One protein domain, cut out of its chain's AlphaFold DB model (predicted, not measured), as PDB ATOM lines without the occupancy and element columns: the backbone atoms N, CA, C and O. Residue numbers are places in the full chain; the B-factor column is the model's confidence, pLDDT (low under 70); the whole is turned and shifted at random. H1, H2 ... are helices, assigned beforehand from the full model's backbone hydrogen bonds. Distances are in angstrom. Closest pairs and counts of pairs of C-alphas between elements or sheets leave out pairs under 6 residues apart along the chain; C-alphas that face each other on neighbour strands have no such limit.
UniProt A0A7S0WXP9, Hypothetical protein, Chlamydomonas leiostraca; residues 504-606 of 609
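Overview. This is residues 504 to 606 of the 609 residues of the protein "Hypothetical protein" of Chlamydomonas leiostraca (UniProt A0A7S0WXP9). H1 and H2 form a helical hairpin, and H3 packs on H1 at a steep angle, crossing the hairpin. The end of H2 and the turn after it, residues 570 to 575, stick out. The printed part, 103 residues with three named helices in the order H1, H2, H3 and no named strand, is all helix and only just compact, close to loose: radius of gyration of the C-alphas 15.0 A, spans 46 by 32 by 18 A.

Along the chain. Residues 504 to 516 hold no named element. H1, residues 517 to 536, starts at C-alpha 517 (348.420, 386.935, 851.101) and is 27.7 A long. H2, residues 546 to 573, is 40.5 A long. H3, residues 582 to 604, is 32.6 A long and ends at C-alpha 604 (343.858, 360.106, 871.321).

Arrangement. H1 and H2, a hairpin, touch, with the C-alphas of Ser 524 and Arg 557 closest at 5.8 A; they run opposite ways at a shallow tilt of 32 degrees, only just short of steep. Residues 523 to 531 of H1 touch residues 586 to 593 of H3, closest at the C-alphas of Val 527 and Leu 589, 6.8 A, the same way at a steep tilt of 45 degrees. H2 and H3 are close but not clearly touching, the closest C-alphas being Leu 556 and Val 593, 7.4 A. Every O i to N i+4 pair is within hydrogen-bond range in H2 and H3, and 14 of 16 in H1.

Size, cuts and confidence. The farthest C-alphas, Asp 539 and Ser 575, are 48.3 A apart. The printed part has no cut, both links between helices are short, and no printed residue is under 70 in pLDDT.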
ATOM      1  N   MET A 504     353.684 370.564 845.888       92.94
ATOM      2  CA  MET A 504     353.910 371.923 846.380       92.94
ATOM      3  C   MET A 504     354.520 372.801 845.268       92.94
ATOM      4  O   MET A 504     355.602 372.464 844.776       92.94
ATOM      5  N   PRO A 505     353.882 373.921 844.893       91.88
ATOM      6  CA  PRO A 505     354.456 374.923 844.005       91.88
ATOM      7  C   PRO A 505     355.790 375.458 844.530       91.88
ATOM      8  O   PRO A 505     355.988 375.671 845.730       91.88
ATOM      9  N   THR A 506     356.730 375.685 843.619       93.00
ATOM     10  CA  THR A 506     358.069 376.192 843.944       93.00
ATOM     11  C   THR A 506     358.162 377.715 843.923       93.00
ATOM     12  O   THR A 506     359.096 378.268 844.508       93.00
ATOM     13  N   ASP A 507     357.164 378.382 843.345       95.81
ATOM     14  CA  ASP A 507     357.274 379.739 842.787       95.81
ATOM     15  C   ASP A 507     357.001 380.863 843.801       95.81
ATOM     16  O   ASP A 507     356.785 382.016 843.446       95.81
ATOM     17  N   TYR A 508     357.043 380.535 845.090       97.06
ATOM     18  CA  TYR A 508     356.929 381.510 846.170       97.06
ATOM     19  C   TYR A 508     358.209 382.333 846.350       97.06
ATOM     20  O   TYR A 508     359.300 381.743 846.274       97.06
ATOM     21  N   PRO A 509     358.100 383.636 846.680       97.38
ATOM     22  CA  PRO A 509     359.259 384.493 846.925       97.38
ATOM     23  C   PRO A 509     360.124 383.943 848.067       97.38
ATOM     24  O   PRO A 509     359.633 383.307 848.998       97.38
ATOM     25  N   GLU A 510     361.442 384.148 847.993       97.81
ATOM     26  CA  GLU A 510     362.377 383.621 849.001       97.81
ATOM     27  C   GLU A 510     362.281 384.340 850.352       97.81
ATOM     28  O   GLU A 510     362.648 383.775 851.388       97.81
ATOM     29  N   THR A 511     361.785 385.574 850.348       98.12
ATOM     30  CA  THR A 511     361.650 386.423 851.530       98.12
ATOM     31  C   THR A 511     360.387 387.266 851.449       98.12
ATOM     32  O   THR A 511     360.038 387.725 850.362       98.12
ATOM     33  N   TRP A 512     359.775 387.535 852.601       98.38
ATOM     34  CA  TRP A 512     358.683 388.498 852.748       98.38
ATOM     35  C   TRP A 512     359.072 389.622 853.702       98.38
ATOM     36  O   TRP A 512     359.710 389.380 854.735       98.38
ATOM     37  N   ASP A 513     358.660 390.839 853.358       97.44
ATOM     38  CA  ASP A 513     358.775 392.002 854.238       97.44
ATOM     39  C   ASP A 513     357.711 391.947 855.345       97.44
ATOM     40  O   ASP A 513     358.018 392.178 856.513       97.44
ATOM     41  N   GLU A 514     356.483 391.562 854.981       97.38
ATOM     42  CA  GLU A 514     355.314 391.448 855.852       97.38
ATOM     43  C   GLU A 514     354.513 390.166 855.535       97.38
ATOM     44  O   GLU A 514     354.647 389.620 854.438       97.38
ATOM     45  N   PRO A 515     353.706 389.638 856.475       97.75
ATOM     46  CA  PRO A 515     352.903 388.429 856.263       97.75
ATOM     47  C   PRO A 515     351.665 388.716 855.393       97.75
ATOM     48  O   PRO A 515     350.539 388.798 855.893       97.75
ATOM     49  N   ASP A 516     351.906 388.881 854.095       98.06
ATOM     50  CA  ASP A 516     350.911 389.139 853.054       98.06
ATOM     51  C   ASP A 516     350.125 387.878 852.621       98.06
ATOM     52  O   ASP A 516     350.308 386.772 853.142       98.06
ATOM     53  N   ASP A 517     349.237 388.036 851.637       98.00
ATOM     54  CA  ASP A 517     348.420 386.935 851.101       98.00
ATOM     55  C   ASP A 517     349.271 385.846 850.421       98.00
ATOM     56  O   ASP A 517     348.909 384.663 850.403       98.00
ATOM     57  N   SER A 518     350.437 386.219 849.878       97.69
ATOM     58  CA  SER A 518     351.364 385.275 849.248       97.69
ATOM     59  C   SER A 518     352.059 384.395 850.289       97.69
ATOM     60  O   SER A 518     352.230 383.191 850.076       97.69
ATOM     61  N   PHE A 519     352.393 384.966 851.449       98.25
ATOM     62  CA  PHE A 519     352.886 384.243 852.613       98.25
ATOM     63  C   PHE A 519     351.825 383.281 853.151       98.25
ATOM     64  O   PHE A 519     352.122 382.114 853.420       98.25
ATOM     65  N   GLU A 520     350.575 383.728 853.270       98.06
ATOM     66  CA  GLU A 520     349.482 382.871 853.732       98.06
ATOM     67  C   GLU A 520     349.225 381.693 852.777       98.06
ATOM     68  O   GLU A 520     349.060 380.552 853.227       98.06
ATOM     69  N   SER A 521     349.280 381.940 851.468       97.69
ATOM     70  CA  SER A 521     349.186 380.899 850.436       97.69
ATOM     71  C   SER A 521     350.332 379.887 850.551       97.69
ATOM     72  O   SER A 521     350.095 378.676 850.571       97.69
ATOM     73  N   PHE A 522     351.564 380.364 850.759       98.12
ATOM     74  CA  PHE A 522     352.728 379.510 851.000       98.12
ATOM     75  C   PHE A 522     352.567 378.630 852.250       98.12
ATOM     76  O   PHE A 522     352.852 377.428 852.209       98.12
ATOM     77  N   VAL A 523     352.106 379.203 853.367       98.31
ATOM     78  CA  VAL A 523     351.857 378.467 854.619       98.31
ATOM     79  C   VAL A 523     350.792 377.397 854.400       98.31
ATOM     80  O   VAL A 523     351.003 376.241 854.767       98.31
ATOM     81  N   SER A 524     349.676 377.769 853.775       97.94
ATOM     82  CA  SER A 524     348.563 376.883 853.435       97.94
ATOM     83  C   SER A 524     349.039 375.660 852.647       97.94
ATOM     84  O   SER A 524     348.874 374.517 853.087       97.94
ATOM     85  N   GLU A 525     349.724 375.869 851.527       97.50
ATOM     86  CA  GLU A 525     350.178 374.769 850.679       97.50
ATOM     87  C   GLU A 525     351.278 373.933 851.325       97.50
ATOM     88  O   GLU A 525     351.273 372.706 851.210       97.50
ATOM     89  N   THR A 526     352.189 374.565 852.068       97.62
ATOM     90  CA  THR A 526     353.239 373.842 852.790       97.62
ATOM     91  C   THR A 526     352.637 372.939 853.862       97.62
ATOM     92  O   THR A 526     353.019 371.772 853.964       97.62
ATOM     93  N   VAL A 527     351.684 373.433 854.659       98.06
ATOM     94  CA  VAL A 527     350.997 372.626 855.680       98.06
ATOM     95  C   VAL A 527     350.243 371.476 855.019       98.06
ATOM     96  O   VAL A 527     350.381 370.335 855.465       98.06
ATOM     97  N   ARG A 528     349.525 371.743 853.921       97.62
ATOM     98  CA  ARG A 528     348.792 370.723 853.161       97.62
ATOM     99  C   ARG A 528     349.713 369.624 852.640       97.62
ATOM    100  O   ARG A 528     349.509 368.458 852.958       97.62
ATOM    101  N   TYR A 529     350.783 369.993 851.940       97.38
ATOM    102  CA  TYR A 529     351.773 369.056 851.407       97.38
ATOM    103  C   TYR A 529     352.431 368.211 852.510       97.38
ATOM    104  O   TYR A 529     352.717 367.024 852.331       97.38
ATOM    105  N   ARG A 530     352.682 368.803 853.685       97.19
ATOM    106  CA  ARG A 530     353.272 368.082 854.822       97.19
ATOM    107  C   ARG A 530     352.288 367.109 855.456       97.19
ATOM    108  O   ARG A 530     352.698 365.982 855.728       97.19
ATOM    109  N   LEU A 531     351.036 367.512 855.665       97.44
ATOM    110  CA  LEU A 531     349.972 366.645 856.177       97.44
ATOM    111  C   LEU A 531     349.642 365.516 855.199       97.44
ATOM    112  O   LEU A 531     349.469 364.380 855.633       97.44
ATOM    113  N   GLY A 532     349.684 365.790 853.895       96.88
ATOM    114  CA  GLY A 532     349.404 364.810 852.851       96.88
ATOM    115  C   GLY A 532     350.250 363.545 852.969       96.88
ATOM    116  O   GLY A 532     349.741 362.452 852.749       96.88
ATOM    117  N   LYS A 533     351.499 363.639 853.451       96.12
ATOM    118  CA  LYS A 533     352.338 362.454 853.722       96.12
ATOM    119  C   LYS A 533     351.760 361.512 854.777       96.12
ATOM    120  O   LYS A 533     351.966 360.312 854.678       96.12
ATOM    121  N   TYR A 534     351.072 362.044 855.781       96.44
ATOM    122  CA  TYR A 534     350.490 361.267 856.876       96.44
ATOM    123  C   TYR A 534     349.106 360.713 856.530       96.44
ATOM    124  O   TYR A 534     348.677 359.747 857.152       96.44
ATOM    125  N   VAL A 535     348.429 361.312 855.546       96.25
ATOM    126  CA  VAL A 535     347.129 360.856 855.036       96.25
ATOM    127  C   VAL A 535     347.313 359.793 853.949       96.25
ATOM    128  O   VAL A 535     346.728 358.715 854.022       96.25
ATOM    129  N   THR A 536     348.164 360.081 852.959       95.00
ATOM    130  CA  THR A 536     348.316 359.269 851.737       95.00
ATOM    131  C   THR A 536     349.173 358.020 851.920       95.00
ATOM    132  O   THR A 536     349.018 357.072 851.156       95.00
ATOM    133  N   GLN A 537     350.079 357.987 852.904       94.12
ATOM    134  CA  GLN A 537     350.932 356.821 853.146       94.12
ATOM    135  C   GLN A 537     350.253 355.867 854.140       94.12
ATOM    136  O   GLN A 537     350.241 356.161 855.340       94.12
ATOM    137  N   PRO A 538     349.710 354.720 853.686       91.44
ATOM    138  CA  PRO A 538     348.976 353.804 854.560       91.44
ATOM    139  C   PRO A 538     349.856 353.208 855.669       91.44
ATOM    140  O   PRO A 538     349.375 353.009 856.780       91.44
ATOM    141  N   ASP A 539     351.150 353.008 855.402       94.75
ATOM    142  CA  ASP A 539     352.104 352.386 856.333       94.75
ATOM    143  C   ASP A 539     352.796 353.389 857.276       94.75
ATOM    144  O   ASP A 539     353.762 353.056 857.968       94.75
ATOM    145  N   HIS A 540     352.359 354.652 857.294       95.31
ATOM    146  CA  HIS A 540     353.000 355.659 858.128       95.31
ATOM    147  C   HIS A 540     352.641 355.442 859.615       95.31
ATOM    148  O   HIS A 540     351.462 355.403 859.960       95.31
ATOM    149  N   PRO A 541     353.615 355.382 860.550       94.38
ATOM    150  CA  PRO A 541     353.348 355.040 861.956       94.38
ATOM    151  C   PRO A 541     352.468 356.061 862.690       94.38
ATOM    152  O   PRO A 541     351.839 355.735 863.684       94.38
ATOM    153  N   ASN A 542     352.437 357.301 862.200       96.06
ATOM    154  CA  ASN A 542     351.570 358.366 862.708       96.06
ATOM    155  C   ASN A 542     350.484 358.731 861.686       96.06
ATOM    156  O   ASN A 542     350.288 359.915 861.411       96.06
ATOM    157  N   ARG A 543     349.880 357.737 861.029       95.75
ATOM    158  CA  ARG A 543     348.802 357.963 860.062       95.75
ATOM    159  C   ARG A 543     347.642 358.703 860.729       95.75
ATOM    160  O   ARG A 543     347.320 358.425 861.878       95.75
ATOM    161  N   ILE A 544     347.047 359.649 860.015       96.38
ATOM    162  CA  ILE A 544     345.869 360.405 860.461       96.38
ATOM    163  C   ILE A 544     344.727 360.184 859.467       96.38
ATOM    164  O   ILE A 544     344.982 359.875 858.299       96.38
ATOM    165  N   SER A 545     343.481 360.300 859.928       95.56
ATOM    166  CA  SER A 545     342.321 360.278 859.032       95.56
ATOM    167  C   SER A 545     342.298 361.540 858.149       95.56
ATOM    168  O   SER A 545     342.929 362.543 858.495       95.56
ATOM    169  N   SER A 546     341.608 361.497 857.000       95.06
ATOM    170  CA  SER A 546     341.459 362.681 856.127       95.06
ATOM    171  C   SER A 546     340.786 363.830 856.884       95.06
ATOM    172  O   SER A 546     341.265 364.960 856.900       95.06
ATOM    173  N   GLU A 547     339.729 363.504 857.619       94.75
ATOM    174  CA  GLU A 547     338.950 364.430 858.437       94.75
ATOM    175  C   GLU A 547     339.795 365.139 859.506       94.75
ATOM    176  O   GLU A 547     339.825 366.375 859.574       94.75
ATOM    177  N   ASP A 548     340.583 364.373 860.268       96.25
ATOM    178  CA  ASP A 548     341.523 364.926 861.245       96.25
ATOM    179  C   ASP A 548     342.591 365.792 860.571       96.25
ATOM    180  O   ASP A 548     343.017 366.813 861.120       96.25
ATOM    181  N   ALA A 549     343.025 365.419 859.363       96.56
ATOM    182  CA  ALA A 549     343.975 366.203 858.591       96.56
ATOM    183  C   ALA A 549     343.385 367.551 858.155       96.56
ATOM    184  O   ALA A 549     344.078 368.562 858.282       96.56
ATOM    185  N   HIS A 550     342.118 367.617 857.731       96.38
ATOM    186  CA  HIS A 550     341.439 368.882 857.423       96.38
ATOM    187  C   HIS A 550     341.254 369.754 858.674       96.38
ATOM    188  O   HIS A 550     341.453 370.976 858.621       96.38
ATOM    189  N   ALA A 551     340.917 369.155 859.819       96.69
ATOM    190  CA  ALA A 551     340.828 369.867 861.095       96.69
ATOM    191  C   ALA A 551     342.194 370.437 861.525       96.69
ATOM    192  O   ALA A 551     342.311 371.631 861.827       96.69
ATOM    193  N   LEU A 552     343.250 369.618 861.477       97.19
ATOM    194  CA  LEU A 552     344.621 370.042 861.762       97.19
ATOM    195  C   LEU A 552     345.099 371.104 860.775       97.19
ATOM    196  O   LEU A 552     345.696 372.089 861.198       97.19
ATOM    197  N   TYR A 553     344.817 370.966 859.483       97.75
ATOM    198  CA  TYR A 553     345.186 371.944 858.463       97.75
ATOM    199  C   TYR A 553     344.620 373.334 858.775       97.75
ATOM    200  O   TYR A 553     345.384 374.301 858.845       97.75
ATOM    201  N   ARG A 554     343.308 373.433 859.042       97.88
ATOM    202  CA  ARG A 554     342.649 374.704 859.388       97.88
ATOM    203  C   ARG A 554     343.276 375.338 860.629       97.88
ATOM    204  O   ARG A 554     343.558 376.537 860.629       97.88
ATOM    205  N   LYS A 555     343.551 374.528 861.657       97.12
ATOM    206  CA  LYS A 555     344.203 374.981 862.891       97.12
ATOM    207  C   LYS A 555     345.615 375.496 862.639       97.12
ATOM    208  O   LYS A 555     345.939 376.612 863.032       97.12
ATOM    209  N   LEU A 556     346.458 374.679 862.011       97.69
ATOM    210  CA  LEU A 556     347.878 374.967 861.835       97.69
ATOM    211  C   LEU A 556     348.084 376.182 860.931       97.69
ATOM    212  O   LEU A 556     348.935 377.009 861.247       97.69
ATOM    213  N   ARG A 557     347.289 376.327 859.861       97.94
ATOM    214  CA  ARG A 557     347.305 377.527 859.012       97.94
ATOM    215  C   ARG A 557     347.022 378.778 859.841       97.94
ATOM    216  O   ARG A 557     347.852 379.681 859.848       97.94
ATOM    217  N   ARG A 558     345.893 378.806 860.560       98.06
ATOM    218  CA  ARG A 558     345.491 379.952 861.391       98.06
ATOM    219  C   ARG A 558     346.562 380.287 862.427       98.06
ATOM    220  O   ARG A 558     347.043 381.408 862.478       98.06
ATOM    221  N   GLU A 559     347.000 379.291 863.193       97.81
ATOM    222  CA  GLU A 559     347.954 379.491 864.284       97.81
ATOM    223  C   GLU A 559     349.312 380.014 863.794       97.81
ATOM    224  O   GLU A 559     349.927 380.844 864.461       97.81
ATOM    225  N   VAL A 560     349.794 379.550 862.639       97.62
ATOM    226  CA  VAL A 560     351.062 380.028 862.072       97.62
ATOM    227  C   VAL A 560     350.927 381.453 861.544       97.62
ATOM    228  O   VAL A 560     351.801 382.272 861.824       97.62
ATOM    229  N   VAL A 561     349.848 381.758 860.816       97.94
ATOM    230  CA  VAL A 561     349.603 383.105 860.277       97.94
ATOM    231  C   VAL A 561     349.445 384.115 861.413       97.94
ATOM    232  O   VAL A 561     350.126 385.140 861.404       97.94
ATOM    233  N   ASP A 562     348.645 383.800 862.433       98.00
ATOM    234  CA  ASP A 562     348.420 384.677 863.587       98.00
ATOM    235  C   ASP A 562     349.717 384.927 864.369       98.00
ATOM    236  O   ASP A 562     350.030 386.065 864.731       98.00
ATOM    237  N   LYS A 563     350.524 383.878 864.587       97.50
ATOM    238  CA  LYS A 563     351.822 383.998 865.266       97.50
ATOM    239  C   LYS A 563     352.816 384.837 864.480       97.50
ATOM    240  O   LYS A 563     353.507 385.655 865.086       97.50
ATOM    241  N   GLU A 564     352.912 384.649 863.166       97.75
ATOM    242  CA  GLU A 564     353.844 385.430 862.349       97.75
ATOM    243  C   GLU A 564     353.396 386.894 862.249       97.75
ATOM    244  O   GLU A 564     354.240 387.781 862.376       97.75
ATOM    245  N   ARG A 565     352.083 387.160 862.140       97.69
ATOM    246  CA  ARG A 565     351.501 388.514 862.218       97.69
ATOM    247  C   ARG A 565     351.822 389.196 863.542       97.69
ATOM    248  O   ARG A 565     352.429 390.263 863.540       97.69
ATOM    249  N   SER A 566     351.558 388.537 864.668       97.62
ATOM    250  CA  SER A 566     351.908 389.069 865.993       97.62
ATOM    251  C   SER A 566     353.418 389.297 866.153       97.62
ATOM    252  O   SER A 566     353.847 390.314 866.697       97.62
ATOM    253  N   ALA A 567     354.257 388.379 865.664       96.31
ATOM    254  CA  ALA A 567     355.711 388.530 865.716       96.31
ATOM    255  C   ALA A 567     356.218 389.660 864.805       96.31
ATOM    256  O   ALA A 567     357.237 390.290 865.099       96.31
ATOM    257  N   TYR A 568     355.556 389.903 863.676       96.88
ATOM    258  CA  TYR A 568     355.838 391.027 862.790       96.88
ATOM    259  C   TYR A 568     355.448 392.360 863.439       96.88
ATOM    260  O   TYR A 568     356.275 393.266 863.493       96.88
ATOM    261  N   GLU A 569     354.259 392.456 864.030       97.06
ATOM    262  CA  GLU A 569     353.812 393.642 864.770       97.06
ATOM    263  C   GLU A 569     354.761 393.979 865.928       97.06
ATOM    264  O   GLU A 569     355.198 395.121 866.072       97.06
ATOM    265  N   GLN A 570     355.174 392.976 866.708       96.94
ATOM    266  CA  GLN A 570     356.155 393.158 867.782       96.94
ATOM    267  C   GLN A 570     357.505 393.662 867.257       96.94
ATOM    268  O   GLN A 570     358.110 394.548 867.866       96.94
ATOM    269  N   ARG A 571     357.971 393.140 866.117       95.75
ATOM    270  CA  ARG A 571     359.192 393.613 865.444       95.75
ATOM    271  C   ARG A 571     359.059 395.054 864.961       95.75
ATOM    272  O   ARG A 571     360.002 395.824 865.135       95.75
ATOM    273  N   CYS A 572     357.899 395.425 864.423       95.81
ATOM    274  CA  CYS A 572     357.603 396.793 864.000       95.81
ATOM    275  C   CYS A 572     357.673 397.762 865.185       95.81
ATOM    276  O   CYS A 572     358.364 398.776 865.106       95.81
ATOM    277  N   VAL A 573     357.050 397.417 866.318       96.88
ATOM    278  CA  VAL A 573     357.108 398.221 867.553       96.88
ATOM    279  C   VAL A 573     358.544 398.350 868.073       96.88
ATOM    280  O   VAL A 573     358.952 399.416 868.527       96.88
ATOM    281  N   GLN A 574     359.338 397.284 867.974       96.81
ATOM    282  CA  GLN A 574     360.741 397.276 868.398       96.81
ATOM    283  C   GLN A 574     361.695 397.915 867.377       96.81
ATOM    284  O   GLN A 574     362.891 398.004 867.646       96.81
ATOM    285  N   SER A 575     361.199 398.352 866.211       94.94
ATOM    286  CA  SER A 575     362.017 398.815 865.079       94.94
ATOM    287  C   SER A 575     363.084 397.800 864.630       94.94
ATOM    288  O   SER A 575     364.105 398.166 864.048       94.94
ATOM    289  N   LEU A 576     362.856 396.508 864.890       93.75
ATOM    290  CA  LEU A 576     363.725 395.407 864.477       93.75
ATOM    291  C   LEU A 576     363.185 394.808 863.179       93.75
ATOM    292  O   LEU A 576     362.554 393.751 863.172       93.75
ATOM    293  N   PHE A 577     363.440 395.493 862.066       88.88
ATOM    294  CA  PHE A 577     363.060 395.004 860.744       88.88
ATOM    295  C   PHE A 577     363.898 393.779 860.377       88.88
ATOM    296  O   PHE A 577     365.081 393.878 860.047       88.88
ATOM    297  N   LYS A 578     363.277 392.601 860.454       94.56
ATOM    298  CA  LYS A 578     363.863 391.344 859.998       94.56
ATOM    299  C   LYS A 578     362.927 390.684 859.001       94.56
ATOM    300  O   LYS A 578     361.814 390.324 859.384       94.56
ATOM    301  N   LEU A 579     363.439 390.481 857.789       96.56
ATOM    302  CA  LEU A 579     362.763 389.763 856.715       96.56
ATOM    303  C   LEU A 579     362.362 388.355 857.155       96.56
ATOM    304  O   LEU A 579     363.082 387.672 857.896       96.56
ATOM    305  N   ILE A 580     361.200 387.924 856.685       97.56
ATOM    306  CA  ILE A 580     360.675 386.583 856.890       97.56
ATOM    307  C   ILE A 580     361.272 385.695 855.797       97.56
ATOM    308  O   ILE A 580     360.915 385.804 854.632       97.56
ATOM    309  N   GLU A 581     362.211 384.822 856.154       97.88
ATOM    310  CA  GLU A 581     362.886 383.939 855.193       97.88
ATOM    311  C   GLU A 581     362.084 382.648 854.933       97.88
ATOM    312  O   GLU A 581     361.838 381.870 855.865       97.88
ATOM    313  N   LYS A 582     361.784 382.335 853.664       97.56
ATOM    314  CA  LYS A 582     361.090 381.105 853.212       97.56
ATOM    315  C   LYS A 582     361.687 379.841 853.786       97.56
ATOM    316  O   LYS A 582     360.970 379.022 854.357       97.56
ATOM    317  N   ARG A 583     363.010 379.696 853.718       97.44
ATOM    318  CA  ARG A 583     363.709 378.507 854.226       97.44
ATOM    319  C   ARG A 583     363.481 378.290 855.724       97.44
ATOM    320  O   ARG A 583     363.356 377.148 856.170       97.44
ATOM    321  N   LYS A 584     363.434 379.374 856.503       97.50
ATOM    322  CA  LYS A 584     363.217 379.317 857.951       97.50
ATOM    323  C   LYS A 584     361.769 378.958 858.270       97.50
ATOM    324  O   LYS A 584     361.536 378.082 859.102       97.50
ATOM    325  N   VAL A 585     360.814 379.585 857.586       97.50
ATOM    326  CA  VAL A 585     359.382 379.293 857.744       97.50
ATOM    327  C   VAL A 585     359.087 377.846 857.357       97.50
ATOM    328  O   VAL A 585     358.448 377.134 858.126       97.50
ATOM    329  N   GLU A 586     359.622 377.360 856.236       97.50
ATOM    330  CA  GLU A 586     359.428 375.977 855.789       97.50
ATOM    331  C   GLU A 586     359.970 374.958 856.805       97.50
ATOM    332  O   GLU A 586     359.333 373.939 857.088       97.50
ATOM    333  N   HIS A 587     361.151 375.227 857.373       98.00
ATOM    334  CA  HIS A 587     361.733 374.386 858.417       98.00
ATOM    335  C   HIS A 587     360.859 374.370 859.677       98.00
ATOM    336  O   HIS A 587     360.545 373.295 860.191       98.00
ATOM    337  N   ASN A 588     360.412 375.543 860.127       97.50
ATOM    338  CA  ASN A 588     359.543 375.672 861.292       97.50
ATOM    339  C   ASN A 588     358.204 374.959 861.077       97.50
ATOM    340  O   ASN A 588     357.780 374.201 861.942       97.50
ATOM    341  N   LEU A 589     357.571 375.136 859.914       97.88
ATOM    342  CA  LEU A 589     356.324 374.465 859.545       97.88
ATOM    343  C   LEU A 589     356.466 372.945 859.552       97.88
ATOM    344  O   LEU A 589     355.603 372.244 860.074       97.88
ATOM    345  N   ARG A 590     357.572 372.423 859.016       97.69
ATOM    346  CA  ARG A 590     357.856 370.984 859.005       97.69
ATOM    347  C   ARG A 590     357.902 370.406 860.419       97.69
ATOM    348  O   ARG A 590     357.275 369.380 860.677       97.69
ATOM    349  N   GLU A 591     358.629 371.056 861.323       98.12
ATOM    350  CA  GLU A 591     358.719 370.619 862.718       98.12
ATOM    351  C   GLU A 591     357.401 370.820 863.464       98.12
ATOM    352  O   GLU A 591     356.988 369.949 864.232       98.12
ATOM    353  N   PHE A 592     356.701 371.920 863.193       97.88
ATOM    354  CA  PHE A 592     355.428 372.238 863.821       97.88
ATOM    355  C   PHE A 592     354.342 371.221 863.457       97.88
ATOM    356  O   PHE A 592     353.727 370.650 864.353       97.88
ATOM    357  N   VAL A 593     354.180 370.887 862.171       98.00
ATOM    358  CA  VAL A 593     353.260 369.828 861.711       98.00
ATOM    359  C   VAL A 593     353.609 368.489 862.367       98.00
ATOM    360  O   VAL A 593     352.740 367.820 862.924       98.00
ATOM    361  N   ARG A 594     354.896 368.115 862.375       97.62
ATOM    362  CA  ARG A 594     355.368 366.860 862.981       97.62
ATOM    363  C   ARG A 594     355.034 366.776 864.473       97.62
ATOM    364  O   ARG A 594     354.634 365.713 864.950       97.62
ATOM    365  N   LEU A 595     355.214 367.866 865.218       97.56
ATOM    366  CA  LEU A 595     354.888 367.937 866.643       97.56
ATOM    367  C   LEU A 595     353.379 367.920 866.886       97.56
ATOM    368  O   LEU A 595     352.935 367.236 867.804       97.56
ATOM    369  N   SER A 596     352.600 368.618 866.065       97.69
ATOM    370  CA  SER A 596     351.141 368.660 866.182       97.69
ATOM    371  C   SER A 596     350.511 367.290 865.964       97.69
ATOM    372  O   SER A 596     349.679 366.883 866.765       97.69
ATOM    373  N   ILE A 597     350.988 366.519 864.982       97.25
ATOM    374  CA  ILE A 597     350.538 365.135 864.761       97.25
ATOM    375  C   ILE A 597     350.918 364.233 865.942       97.25
ATOM    376  O   ILE A 597     350.111 363.434 866.401       97.25
ATOM    377  N   ARG A 598     352.134 364.372 866.489       96.56
ATOM    378  CA  ARG A 598     352.532 363.612 867.690       96.56
ATOM    379  C   ARG A 598     351.638 363.927 868.888       96.56
ATOM    380  O   ARG A 598     351.248 363.011 869.606       96.56
ATOM    381  N   ARG A 599     351.324 365.207 869.110       96.38
ATOM    382  CA  ARG A 599     350.420 365.644 870.185       96.38
ATOM    383  C   ARG A 599     349.012 365.106 869.975       96.38
ATOM    384  O   ARG A 599     348.439 364.598 870.926       96.38
ATOM    385  N   PHE A 600     348.519 365.156 868.744       95.88
ATOM    386  CA  PHE A 600     347.223 364.611 868.360       95.88
ATOM    387  C   PHE A 600     347.104 363.122 868.723       95.88
ATOM    388  O   PHE A 600     346.208 362.738 869.467       95.88
ATOM    389  N   HIS A 601     348.085 362.302 868.331       94.50
ATOM    390  CA  HIS A 601     348.124 360.877 868.696       94.50
ATOM    391  C   HIS A 601     348.274 360.635 870.200       94.50
ATOM    392  O   HIS A 601     347.666 359.719 870.746       94.50
ATOM    393  N   THR A 602     349.054 361.469 870.893       94.38
ATOM    394  CA  THR A 602     349.197 361.374 872.358       94.38
ATOM    395  C   THR A 602     347.874 361.672 873.069       94.38
ATOM    396  O   THR A 602     347.568 361.044 874.076       94.38
ATOM    397  N   GLN A 603     347.083 362.610 872.544       92.25
ATOM    398  CA  GLN A 603     345.766 362.954 873.081       92.25
ATOM    399  C   GLN A 603     344.739 361.847 872.816       92.25
ATOM    400  O   GLN A 603     343.985 361.511 873.722       92.25
ATOM    401  N   GLN A 604     344.755 361.225 871.632       89.44
ATOM    402  CA  GLN A 604     343.858 360.106 871.321       89.44
ATOM    403  C   GLN A 604     344.199 358.823 872.095       89.44
ATOM    404  O   GLN A 604     343.302 358.131 872.563       89.44
ATOM    405  N   GLY A 605     345.486 358.506 872.268       83.50
ATOM    406  CA  GLY A 605     345.928 357.309 872.998       83.50
ATOM    407  C   GLY A 605     345.940 357.453 874.525       83.50
ATOM    408  O   GLY A 605     346.215 356.483 875.224       83.50
ATOM    409  N   GLY A 606     345.693 358.662 875.041       72.50
ATOM    410  CA  GLY A 606     345.760 358.995 876.464       72.50
ATOM    411  C   GLY A 606     344.446 358.843 877.229       72.50
ATOM    412  O   GLY A 606     344.445 359.074 878.435       72.50
TER     413      GLY A 606